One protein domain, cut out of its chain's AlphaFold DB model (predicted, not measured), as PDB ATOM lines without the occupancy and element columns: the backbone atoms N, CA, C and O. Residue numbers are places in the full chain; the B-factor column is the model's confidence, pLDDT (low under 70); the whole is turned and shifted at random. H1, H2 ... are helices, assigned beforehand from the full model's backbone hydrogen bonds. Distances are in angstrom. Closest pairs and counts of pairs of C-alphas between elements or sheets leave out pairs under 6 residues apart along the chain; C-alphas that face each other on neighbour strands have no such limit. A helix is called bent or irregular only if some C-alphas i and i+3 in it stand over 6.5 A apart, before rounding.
ATOM      1  N   LEU A   2       7.518 -19.613   6.661       94.25
ATOM      2  CA  LEU A   2       8.596 -19.058   5.826       94.25
ATOM      3  C   LEU A   2       9.493 -20.119   5.146       94.25
ATOM      4  O   LEU A   2       9.855 -19.942   3.992       94.25
ATOM      5  N   ASN A   3       9.768 -21.259   5.793       96.06
ATOM      6  CA  ASN A   3      10.525 -22.364   5.177       96.06
ATOM      7  C   ASN A   3       9.849 -22.958   3.927       96.06
ATOM      8  O   ASN A   3      10.546 -23.335   2.994       96.06
ATOM      9  N   ILE A   4       8.511 -23.021   3.886       96.56
ATOM     10  CA  ILE A   4       7.766 -23.510   2.712       96.56
ATOM     11  C   ILE A   4       7.919 -22.511   1.559       96.56
ATOM     12  O   ILE A   4       8.207 -22.906   0.433       96.56
ATOM     13  N   ILE A   5       7.792 -21.212   1.856       96.81
ATOM     14  CA  ILE A   5       8.007 -20.139   0.877       96.81
ATOM     15  C   ILE A   5       9.446 -20.165   0.356       96.81
ATOM     16  O   ILE A   5       9.651 -20.102  -0.851       96.81
ATOM     17  N   LYS A   6      10.435 -20.316   1.247       97.38
ATOM     18  CA  LYS A   6      11.849 -20.445   0.878       97.38
ATOM     19  C   LYS A   6      12.068 -21.630  -0.058       97.38
ATOM     20  O   LYS A   6      12.637 -21.440  -1.123       97.38
ATOM     21  N   ALA A   7      11.572 -22.815   0.301       97.25
ATOM     22  CA  ALA A   7      11.709 -24.007  -0.533       97.25
ATOM     23  C   ALA A   7      11.104 -23.798  -1.933       97.25
ATOM     24  O   ALA A   7      11.714 -24.175  -2.931       97.25
ATOM     25  N   TYR A   8       9.943 -23.142  -2.028       95.50
ATOM     26  CA  TYR A   8       9.323 -22.817  -3.315       95.50
ATOM     27  C   TYR A   8      10.126 -21.782  -4.120       95.50
ATOM     28  O   TYR A   8      10.382 -21.985  -5.309       95.50
ATOM     29  N   LEU A   9      10.567 -20.690  -3.486       96.44
ATOM     30  CA  LEU A   9      11.320 -19.627  -4.159       96.44
ATOM     31  C   LEU A   9      12.722 -20.071  -4.603       96.44
ATOM     32  O   LEU A   9      13.180 -19.632  -5.660       96.44
ATOM     33  N   SER A  10      13.341 -20.986  -3.852       96.06
ATOM     34  CA  SER A  10      14.614 -21.644  -4.178       96.06
ATOM     35  C   SER A  10      14.478 -22.823  -5.151       96.06
ATOM     36  O   SER A  10      15.483 -23.435  -5.495       96.06
ATOM     37  N   LEU A  11      13.260 -23.150  -5.604       93.62
ATOM     38  CA  LEU A  11      12.956 -24.293  -6.483       93.62
ATOM     39  C   LEU A  11      13.264 -25.682  -5.887       93.62
ATOM     40  O   LEU A  11      13.283 -26.671  -6.616       93.62
ATOM     41  N   GLU A  12      13.461 -25.777  -4.572       94.69
ATOM     42  CA  GLU A  12      13.550 -27.054  -3.842       94.69
ATOM     43  C   GLU A  12      12.174 -27.726  -3.718       94.69
ATOM     44  O   GLU A  12      12.074 -28.944  -3.589       94.69
ATOM     45  N   MET A  13      11.109 -26.925  -3.773       92.19
ATOM     46  CA  MET A  13       9.720 -27.362  -3.835       92.19
ATOM     47  C   MET A  13       9.142 -27.027  -5.207       92.19
ATOM     48  O   MET A  13       9.253 -25.892  -5.688       92.19
ATOM     49  N   SER A  14       8.495 -28.009  -5.835       86.06
ATOM     50  CA  SER A  14       7.844 -27.792  -7.121       86.06
ATOM     51  C   SER A  14       6.650 -26.850  -6.975       86.06
ATOM     52  O   SER A  14       6.053 -26.698  -5.907       86.06
ATOM     53  N   ALA A  15       6.251 -26.235  -8.085       84.62
ATOM     54  CA  ALA A  15       5.038 -25.438  -8.118       84.62
ATOM     55  C   ALA A  15       3.812 -26.272  -7.688       84.62
ATOM     56  O   ALA A  15       2.944 -25.746  -6.996       84.62
ATOM     57  N   GLN A  16       3.750 -27.550  -8.075       79.81
ATOM     58  CA  GLN A  16       2.648 -28.455  -7.748       79.81
ATOM     59  C   GLN A  16       2.552 -28.741  -6.257       79.81
ATOM     60  O   GLN A  16       1.463 -28.682  -5.680       79.81
ATOM     61  N   ASP A  17       3.692 -29.019  -5.636       87.00
ATOM     62  CA  ASP A  17       3.760 -29.260  -4.199       87.00
ATOM     63  C   ASP A  17       3.398 -27.988  -3.438       87.00
ATOM     64  O   ASP A  17       2.635 -28.039  -2.476       87.00
ATOM     65  N   PHE A  18       3.856 -26.829  -3.921       91.25
ATOM     66  CA  PHE A  18       3.480 -25.545  -3.346       91.25
ATOM     67  C   PHE A  18       1.977 -25.270  -3.481       91.25
ATOM     68  O   PHE A  18       1.336 -24.905  -2.500       91.25
ATOM     69  N   ALA A  19       1.381 -25.498  -4.654       87.44
ATOM     70  CA  ALA A  19      -0.058 -25.347  -4.863       87.44
ATOM     71  C   ALA A  19      -0.866 -26.304  -3.968       87.44
ATOM     72  O   ALA A  19      -1.865 -25.902  -3.373       87.44
ATOM     73  N   SER A  20      -0.401 -27.545  -3.807       87.81
ATOM     74  CA  SER A  20      -1.011 -28.534  -2.911       87.81
ATOM     75  C   SER A  20      -0.903 -28.111  -1.444       87.81
ATOM     76  O   SER A  20      -1.881 -28.201  -0.697       87.81
ATOM     77  N   ALA A  21       0.253 -27.583  -1.030       93.38
ATOM     78  CA  ALA A  21       0.454 -27.027   0.302       93.38
ATOM     79  C   ALA A  21      -0.464 -25.823   0.536       93.38
ATOM     80  O   ALA A  21      -1.149 -25.772   1.555       93.38
ATOM     81  N   VAL A  22      -0.555 -24.901  -0.429       92.38
ATOM     82  CA  VAL A  22      -1.505 -23.785  -0.382       92.38
ATOM     83  C   VAL A  22      -2.916 -24.319  -0.212       92.38
ATOM     84  O   VAL A  22      -3.592 -23.824   0.673       92.38
ATOM     85  N   GLN A  23      -3.341 -25.346  -0.958       90.12
ATOM     86  CA  GLN A  23      -4.691 -25.927  -0.897       90.12
ATOM     87  C   GLN A  23      -5.034 -26.670   0.399       90.12
ATOM     88  O   GLN A  23      -6.212 -26.786   0.724       90.12
ATOM     89  N   THR A  24      -4.048 -27.134   1.160       93.75
ATOM     90  CA  THR A  24      -4.287 -28.012   2.323       93.75
ATOM     91  C   THR A  24      -3.850 -27.416   3.658       93.75
ATOM     92  O   THR A  24      -4.278 -27.894   4.703       93.75
ATOM     93  N   ASN A  25      -3.031 -26.360   3.650       95.69
ATOM     94  CA  ASN A  25      -2.467 -25.763   4.856       95.69
ATOM     95  C   ASN A  25      -3.066 -24.371   5.126       95.69
ATOM     96  O   ASN A  25      -2.700 -23.387   4.482       95.69
ATOM     97  N   ASP A  26      -3.990 -24.283   6.086       95.88
ATOM     98  CA  ASP A  26      -4.626 -23.017   6.483       95.88
ATOM     99  C   ASP A  26      -3.643 -22.013   7.096       95.88
ATOM    100  O   ASP A  26      -3.736 -20.818   6.812       95.88
ATOM    101  N   GLU A  27      -2.664 -22.472   7.880       97.00
ATOM    102  CA  GLU A  27      -1.661 -21.592   8.491       97.00
ATOM    103  C   GLU A  27      -0.781 -20.922   7.433       97.00
ATOM    104  O   GLU A  27      -0.448 -19.744   7.553       97.00
ATOM    105  N   LEU A  28      -0.426 -21.651   6.369       96.25
ATOM    106  CA  LEU A  28       0.316 -21.099   5.237       96.25
ATOM    107  C   LEU A  28      -0.486 -19.996   4.541       96.25
ATOM    108  O   LEU A  28       0.051 -18.924   4.265       96.25
ATOM    109  N   VAL A  29      -1.771 -20.239   4.286       95.00
ATOM    110  CA  VAL A  29      -2.655 -19.265   3.633       95.00
ATOM    111  C   VAL A  29      -2.859 -18.032   4.509       95.00
ATOM    112  O   VAL A  29      -2.758 -16.915   4.008       95.00
ATOM    113  N   GLN A  30      -3.074 -18.205   5.813       94.88
ATOM    114  CA  GLN A  30      -3.164 -17.089   6.760       94.88
ATOM    115  C   GLN A  30      -1.857 -16.292   6.823       94.88
ATOM    116  O   GLN A  30      -1.887 -15.062   6.818       94.88
ATOM    117  N   PHE A  31      -0.712 -16.977   6.819       96.31
ATOM    118  CA  PHE A  31       0.603 -16.341   6.811       96.31
ATOM    119  C   PHE A  31       0.825 -15.477   5.561       96.31
ATOM    120  O   PHE A  31       1.297 -14.347   5.678       96.31
ATOM    121  N   ILE A  32       0.443 -15.969   4.376       94.94
ATOM    122  CA  ILE A  32       0.528 -15.197   3.126       94.94
ATOM    123  C   ILE A  32      -0.486 -14.044   3.125       94.94
ATOM    124  O   ILE A  32      -0.121 -12.916   2.799       94.94
ATOM    125  N   ASN A  33      -1.732 -14.285   3.549       92.56
ATOM    126  CA  ASN A  33      -2.752 -13.238   3.662       92.56
ATOM    127  C   ASN A  33      -2.330 -12.111   4.612       92.56
ATOM    128  O   ASN A  33      -2.626 -10.953   4.340       92.56
ATOM    129  N   GLY A  34      -1.563 -12.404   5.666       93.31
ATOM    130  CA  GLY A  34      -1.004 -11.386   6.560       93.31
ATOM    131  C   GLY A  34      -0.087 -10.361   5.872       93.31
ATOM    132  O   GLY A  34       0.174  -9.305   6.446       93.31
ATOM    133  N   ARG A  35       0.384 -10.636   4.648       92.56
ATOM    134  CA  ARG A  35       1.213  -9.735   3.825       92.56
ATOM    135  C   ARG A  35       0.425  -9.019   2.718       92.56
ATOM    136  O   ARG A  35       1.007  -8.247   1.960       92.56
ATOM    137  N   ILE A  36      -0.878  -9.273   2.603       92.06
ATOM    138  CA  ILE A  36      -1.743  -8.743   1.543       92.06
ATOM    139  C   ILE A  36      -2.861  -7.910   2.188       92.06
ATOM    140  O   ILE A  36      -3.394  -8.300   3.231       92.06
ATOM    141  N   PRO A  37      -3.265  -6.770   1.602       92.06
ATOM    142  CA  PRO A  37      -4.420  -6.026   2.087       92.06
ATOM    143  C   PRO A  37      -5.696  -6.880   2.148       92.06
ATOM    144  O   PRO A  37      -6.079  -7.520   1.175       92.06
ATOM    145  N   GLN A  38      -6.399  -6.839   3.282       89.69
ATOM    146  CA  GLN A  38      -7.625  -7.618   3.528       89.69
ATOM    147  C   GLN A  38      -8.906  -6.878   3.098       89.69
ATOM    148  O   GLN A  38      -9.974  -7.058   3.677       89.69
ATOM    149  N   THR A  39      -8.795  -5.998   2.104       89.56
ATOM    150  CA  THR A  39      -9.904  -5.186   1.592       89.56
ATOM    151  C   THR A  39     -10.103  -5.429   0.106       89.56
ATOM    152  O   THR A  39      -9.138  -5.505  -0.654       89.56
ATOM    153  N   GLN A  40     -11.366  -5.503  -0.312       89.75
ATOM    154  CA  GLN A  40     -11.740  -5.587  -1.725       89.75
ATOM    155  C   GLN A  40     -11.772  -4.209  -2.407       89.75
ATOM    156  O   GLN A  40     -11.863  -4.123  -3.631       89.75
ATOM    157  N   ASP A  41     -11.684  -3.119  -1.633       89.88
ATOM    158  CA  ASP A  41     -11.587  -1.765  -2.174       89.88
ATOM    159  C   ASP A  41     -10.214  -1.550  -2.820       89.88
ATOM    160  O   ASP A  41      -9.214  -1.320  -2.142       89.88
ATOM    161  N   LYS A  42     -10.183  -1.586  -4.152       86.56
ATOM    162  CA  LYS A  42      -8.973  -1.402  -4.966       86.56
ATOM    163  C   LYS A  42      -8.330  -0.027  -4.812       86.56
ATOM    164  O   LYS A  42      -7.161   0.135  -5.149       86.56
ATOM    165  N   SER A  43      -9.099   0.966  -4.367       88.56
ATOM    166  CA  SER A  43      -8.606   2.327  -4.161       88.56
ATOM    167  C   SER A  43      -7.962   2.523  -2.788       88.56
ATOM    168  O   SER A  43      -7.341   3.563  -2.553       88.56
ATOM    169  N   ALA A  44      -8.067   1.521  -1.904       90.69
ATOM    170  CA  ALA A  44      -7.518   1.587  -0.563       90.69
ATOM    171  C   ALA A  44      -6.003   1.825  -0.590       90.69
ATOM    172  O   ALA A  44      -5.255   1.210  -1.352       90.69
ATOM    173  N   GLU A  45      -5.538   2.697   0.303       91.81
ATOM    174  CA  GLU A  45      -4.126   3.082   0.403       91.81
ATOM    175  C   GLU A  45      -3.205   1.878   0.662       91.81
ATOM    176  O   GLU A  45      -2.076   1.833   0.179       91.81
ATOM    177  N   SER A  46      -3.712   0.855   1.354       91.00
ATOM    178  CA  SER A  46      -3.004  -0.403   1.607       91.00
ATOM    179  C   SER A  46      -2.598  -1.133   0.323       91.00
ATOM    180  O   SER A  46      -1.535  -1.748   0.290       91.00
ATOM    181  N   TRP A  47      -3.380  -1.027  -0.758       90.31
ATOM    182  CA  TRP A  47      -3.007  -1.590  -2.059       90.31
ATOM    183  C   TRP A  47      -1.899  -0.800  -2.754       90.31
ATOM    184  O   TRP A  47      -1.114  -1.401  -3.479       90.31
ATOM    185  N   LYS A  48      -1.766   0.509  -2.502       86.88
ATOM    186  CA  LYS A  48      -0.670   1.319  -3.072       86.88
ATOM    187  C   LYS A  48       0.689   0.979  -2.462       86.88
ATOM    188  O   LYS A  48       1.712   1.156  -3.114       86.88
ATOM    189  N   GLN A  49       0.689   0.505  -1.218       85.56
ATOM    190  CA  GLN A  49       1.883   0.049  -0.500       85.56
ATOM    191  C   GLN A  49       2.172  -1.441  -0.733       85.56
ATOM    192  O   GLN A  49       3.258  -1.919  -0.412       85.56
ATOM    193  N   CYS A  50       1.210  -2.184  -1.285       86.50
ATOM    194  CA  CYS A  50       1.379  -3.589  -1.614       86.50
ATOM    195  C   CYS A  50       2.185  -3.725  -2.917       86.50
ATOM    196  O   CYS A  50       1.851  -3.079  -3.910       86.50
ATOM    197  N   PRO A  51       3.200  -4.605  -2.977       86.81
ATOM    198  CA  PRO A  51       3.967  -4.820  -4.204       86.81
ATOM    199  C   PRO A  51       3.185  -5.610  -5.272       86.81
ATOM    200  O   PRO A  51       3.720  -5.891  -6.345       86.81
ATOM    201  N   LEU A  52       1.940  -6.009  -4.985       87.19
ATOM    202  CA  LEU A  52       1.096  -6.810  -5.866       87.19
ATOM    203  C   LEU A  52       0.017  -5.963  -6.542       87.19
ATOM    204  O   LEU A  52      -0.553  -5.049  -5.953       87.19
ATOM    205  N   ASN A  53      -0.325  -6.328  -7.778       83.50
ATOM    206  CA  ASN A  53      -1.427  -5.707  -8.501       83.50
ATOM    207  C   ASN A  53      -2.772  -6.268  -8.013       83.50
ATOM    208  O   ASN A  53      -3.051  -7.451  -8.206       83.50
ATOM    209  N   VAL A  54      -3.621  -5.410  -7.441       85.19
ATOM    210  CA  VAL A  54      -4.954  -5.778  -6.930       85.19
ATOM    211  C   VAL A  54      -5.845  -6.469  -7.974       85.19
ATOM    212  O   VAL A  54      -6.624  -7.356  -7.632       85.19
ATOM    213  N   ASN A  55      -5.689  -6.145  -9.261       82.75
ATOM    214  CA  ASN A  55      -6.483  -6.756 -10.332       82.75
ATOM    215  C   ASN A  55      -6.215  -8.263 -10.478       82.75
ATOM    216  O   ASN A  55      -7.074  -8.985 -10.977       82.75
ATOM    217  N   ALA A  56      -5.059  -8.753 -10.015       76.62
ATOM    218  CA  ALA A  56      -4.758 -10.183 -10.012       76.62
ATOM    219  C   ALA A  56      -5.692 -10.979  -9.082       76.62
ATOM    220  O   ALA A  56      -5.936 -12.151  -9.344       76.62
ATOM    221  N   PHE A  57      -6.231 -10.343  -8.038       82.31
ATOM    222  CA  PHE A  57      -7.105 -10.969  -7.042       82.31
ATOM    223  C   PHE A  57      -8.589 -10.884  -7.409       82.31
ATOM    224  O   PHE A  57      -9.385 -11.706  -6.966       82.31
ATOM    225  N   GLU A  58      -8.981  -9.906  -8.227       81.69
ATOM    226  CA  GLU A  58     -10.382  -9.682  -8.592       81.69
ATOM    227  C   GLU A  58     -10.989 -10.874  -9.336       81.69
ATOM    228  O   GLU A  58     -12.105 -11.288  -9.030       81.69
ATOM    229  N   HIS A  59     -10.249 -11.443 -10.293       75.56
ATOM    230  CA  HIS A  59     -10.716 -12.592 -11.078       75.56
ATOM    231  C   HIS A  59     -11.025 -13.810 -10.206       75.56
ATOM    232  O   HIS A  59     -11.882 -14.620 -10.547       75.56
ATOM    233  N   ASP A  60     -10.355 -13.896  -9.061       79.88
ATOM    234  CA  ASP A  60     -10.466 -14.990  -8.111       79.88
ATOM    235  C   ASP A  60     -11.311 -14.600  -6.882       79.88
ATOM    236  O   ASP A  60     -11.317 -15.314  -5.883       79.88
ATOM    237  N   ASN A  61     -12.060 -13.489  -6.952       85.50
ATOM    238  CA  ASN A  61     -12.894 -12.953  -5.868       85.50
ATOM    239  C   ASN A  61     -12.128 -12.790  -4.540       85.50
ATOM    240  O   ASN A  61     -12.656 -13.065  -3.462       85.50
ATOM    241  N   PHE A  62     -10.862 -12.373  -4.635       85.31
ATOM    242  CA  PHE A  62      -9.928 -12.221  -3.516       85.31
ATOM    243  C   PHE A  62      -9.668 -13.513  -2.721       85.31
ATOM    244  O   PHE A  62      -9.132 -13.469  -1.614       85.31
ATOM    245  N   ASP A  63      -9.987 -14.680  -3.286       87.50
ATOM    246  CA  ASP A  63      -9.610 -15.973  -2.723       87.50
ATOM    247  C   ASP A  63      -8.145 -16.268  -3.075       87.50
ATOM    248  O   ASP A  63      -7.793 -16.551  -4.226       87.50
ATOM    249  N   LEU A  64      -7.271 -16.205  -2.069       87.38
ATOM    250  CA  LEU A  64      -5.843 -16.456  -2.240       87.38
ATOM    251  C   LEU A  64      -5.553 -17.885  -2.718       87.38
ATOM    252  O   LEU A  64      -4.653 -18.080  -3.536       87.38
ATOM    253  N   ARG A  65      -6.316 -18.882  -2.247       89.12
ATOM    254  CA  ARG A  65      -6.140 -20.274  -2.684       89.12
ATOM    255  C   ARG A  65      -6.395 -20.349  -4.178       89.12
ATOM    256  O   ARG A  65      -5.571 -20.897  -4.906       89.12
ATOM    257  N   ARG A  66      -7.479 -19.733  -4.652       84.31
ATOM    258  CA  ARG A  66      -7.770 -19.660  -6.089       84.31
ATOM    259  C   ARG A  66      -6.698 -18.893  -6.852       84.31
ATOM    260  O   ARG A  66      -6.139 -19.440  -7.795       84.31
ATOM    261  N   THR A  67      -6.329 -17.710  -6.370       83.38
ATOM    262  CA  THR A  67      -5.317 -16.844  -7.000       83.38
ATOM    263  C   THR A  67      -3.986 -17.572  -7.218       83.38
ATOM    264  O   THR A  67      -3.347 -17.413  -8.260       83.38
ATOM    265  N   LEU A  68      -3.573 -18.399  -6.250       83.50
ATOM    266  CA  LEU A  68      -2.305 -19.130  -6.294       83.50
ATOM    267  C   LEU A  68      -2.382 -20.503  -6.967       83.50
ATOM    268  O   LEU A  68      -1.330 -21.097  -7.170       83.50
ATOM    269  N   THR A  69      -3.561 -21.043  -7.293       78.06
ATOM    270  CA  THR A  69      -3.663 -22.449  -7.749       78.06
ATOM    271  C   THR A  69      -4.602 -22.696  -8.925       78.06
ATOM    272  O   THR A  69      -4.456 -23.702  -9.618       78.06
ATOM    273  N   VAL A  70      -5.552 -21.804  -9.210       64.19
ATOM    274  CA  VAL A  70      -6.482 -21.993 -10.327       64.19
ATOM    275  C   VAL A  70      -5.735 -21.853 -11.647       64.19
ATOM    276  O   VAL A  70      -5.126 -20.829 -11.954       64.19
ATOM    277  N   GLY A  71      -5.831 -22.897 -12.473       55.66
ATOM    278  CA  GLY A  71      -5.262 -22.899 -13.812       55.66
ATOM    279  C   GLY A  71      -3.764 -23.159 -13.874       55.66
ATOM    280  O   GLY A  71      -3.157 -22.837 -14.875       55.66
ATOM    281  N   MET A  87       4.567 -13.281  -7.363       91.50
ATOM    282  CA  MET A  87       3.821 -12.807  -6.196       91.50
ATOM    283  C   MET A  87       4.526 -13.193  -4.897       91.50
ATOM    284  O   MET A  87       4.753 -12.332  -4.051       91.50
ATOM    285  N   MET A  88       4.912 -14.465  -4.745       94.56
ATOM    286  CA  MET A  88       5.616 -14.929  -3.545       94.56
ATOM    287  C   MET A  88       6.963 -14.225  -3.385       94.56
ATOM    288  O   MET A  88       7.293 -13.781  -2.289       94.56
ATOM    289  N   TRP A  89       7.704 -14.043  -4.478       95.31
ATOM    290  CA  TRP A  89       8.951 -13.287  -4.462       95.31
ATOM    291  C   TRP A  89       8.722 -11.848  -3.978       95.31
ATOM    292  O   TRP A  89       9.355 -11.401  -3.026       95.31
ATOM    293  N   SER A  90       7.767 -11.135  -4.582       94.25
ATOM    294  CA  SER A  90       7.440  -9.754  -4.216       94.25
ATOM    295  C   SER A  90       7.027  -9.597  -2.752       94.25
ATOM    296  O   SER A  90       7.356  -8.580  -2.154       94.25
ATOM    297  N   LEU A  91       6.343 -10.586  -2.169       95.00
ATOM    298  CA  LEU A  91       5.901 -10.532  -0.772       95.00
ATOM    299  C   LEU A  91       6.992 -10.877   0.252       95.00
ATOM    300  O   LEU A  91       6.914 -10.388   1.377       95.00
ATOM    301  N   PHE A  92       7.960 -11.731  -0.101       96.31
ATOM    302  CA  PHE A  92       8.831 -12.385   0.890       96.31
ATOM    303  C   PHE A  92      10.337 -12.230   0.658       96.31
ATOM    304  O   PHE A  92      11.105 -12.658   1.517       96.31
ATOM    305  N   HIS A  93      10.788 -11.644  -0.456       94.62
ATOM    306  CA  HIS A  93      12.226 -11.540  -0.748       94.62
ATOM    307  C   HIS A  93      13.029 -10.797   0.335       94.62
ATOM    308  O   HIS A  93      14.139 -11.216   0.646       94.62
ATOM    309  N   ASP A  94      12.456  -9.773   0.976       94.94
ATOM    310  CA  ASP A  94      13.112  -9.053   2.079       94.94
ATOM    311  C   ASP A  94      13.339  -9.935   3.323       94.94
ATOM    312  O   ASP A  94      14.312  -9.749   4.051       94.94
TER     313      ASP A  94
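What this domain is: This is residues 2 to 71 and 87 to 94 of the 214 residues of an uncharacterized protein of Clostridiales bacterium (UniProt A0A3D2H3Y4). Short helices gather toward one end of the domain, H6 packing on H2 and H7 on H1, while the other end is a wide loop of chain that holds H4 and comes back through H5 to H6. H4 touches no helix. The printed part has 78 residues with seven named helices, H1 to H7 in order, and no named strand; the class is all helix. It is compact, with a radius of gyration of the C-alphas of 12.5 A, and spans 37 by 27 by 20 A.

Where its parts are: H1, residues 2 to 9, begins at C-alpha 2 (8.596, -19.058, 5.826) and is 10.4 A long. H2, residues 15 to 24, is the longest by residues and measures 14.2 A. H3 is residues 26 to 33, 10.3 A. H4 is residues 45 to 49, H5 residues 55 to 58 and H6 residues 64 to 69. H7, residues 87 to 94, 13.0 A, ends at C-alpha 94 (13.112, -9.053, 2.079); it is irregular, with C-alphas 91 and 94 7.9 A apart.

How they stand to each other: The packing is mostly crossed, one of four tilts being shallow. H1 and H2, a helical hairpin, only just touch, with 3 pairs of C-alphas within 8 A, the closest Tyr 8 and Phe 18 at 6.4 A. H2 touches H6, closest C-alphas Ala 19 and Thr 69 at 5.5 A. H1 touches H7 at a steep tilt of 61 degrees, closest C-alphas Leu 9 and Trp 89 at 6.8 A. H4 and H6 are apart. Every O i to N i+4 pair is within hydrogen-bond range in H1, H2, H3, H4 and H6, and 3 of 4 in H7; H5 is too short for one.

The domain as a whole: The farthest C-alphas, Glu 12 and Ser 43, are 36.8 A apart. The link from H3 to H4 is long. Residues 72 to 86 are not printed; C-alphas 71 and 87 stand 15.6 A apart across the cut. Residues 70 to 71 are under pLDDT 70.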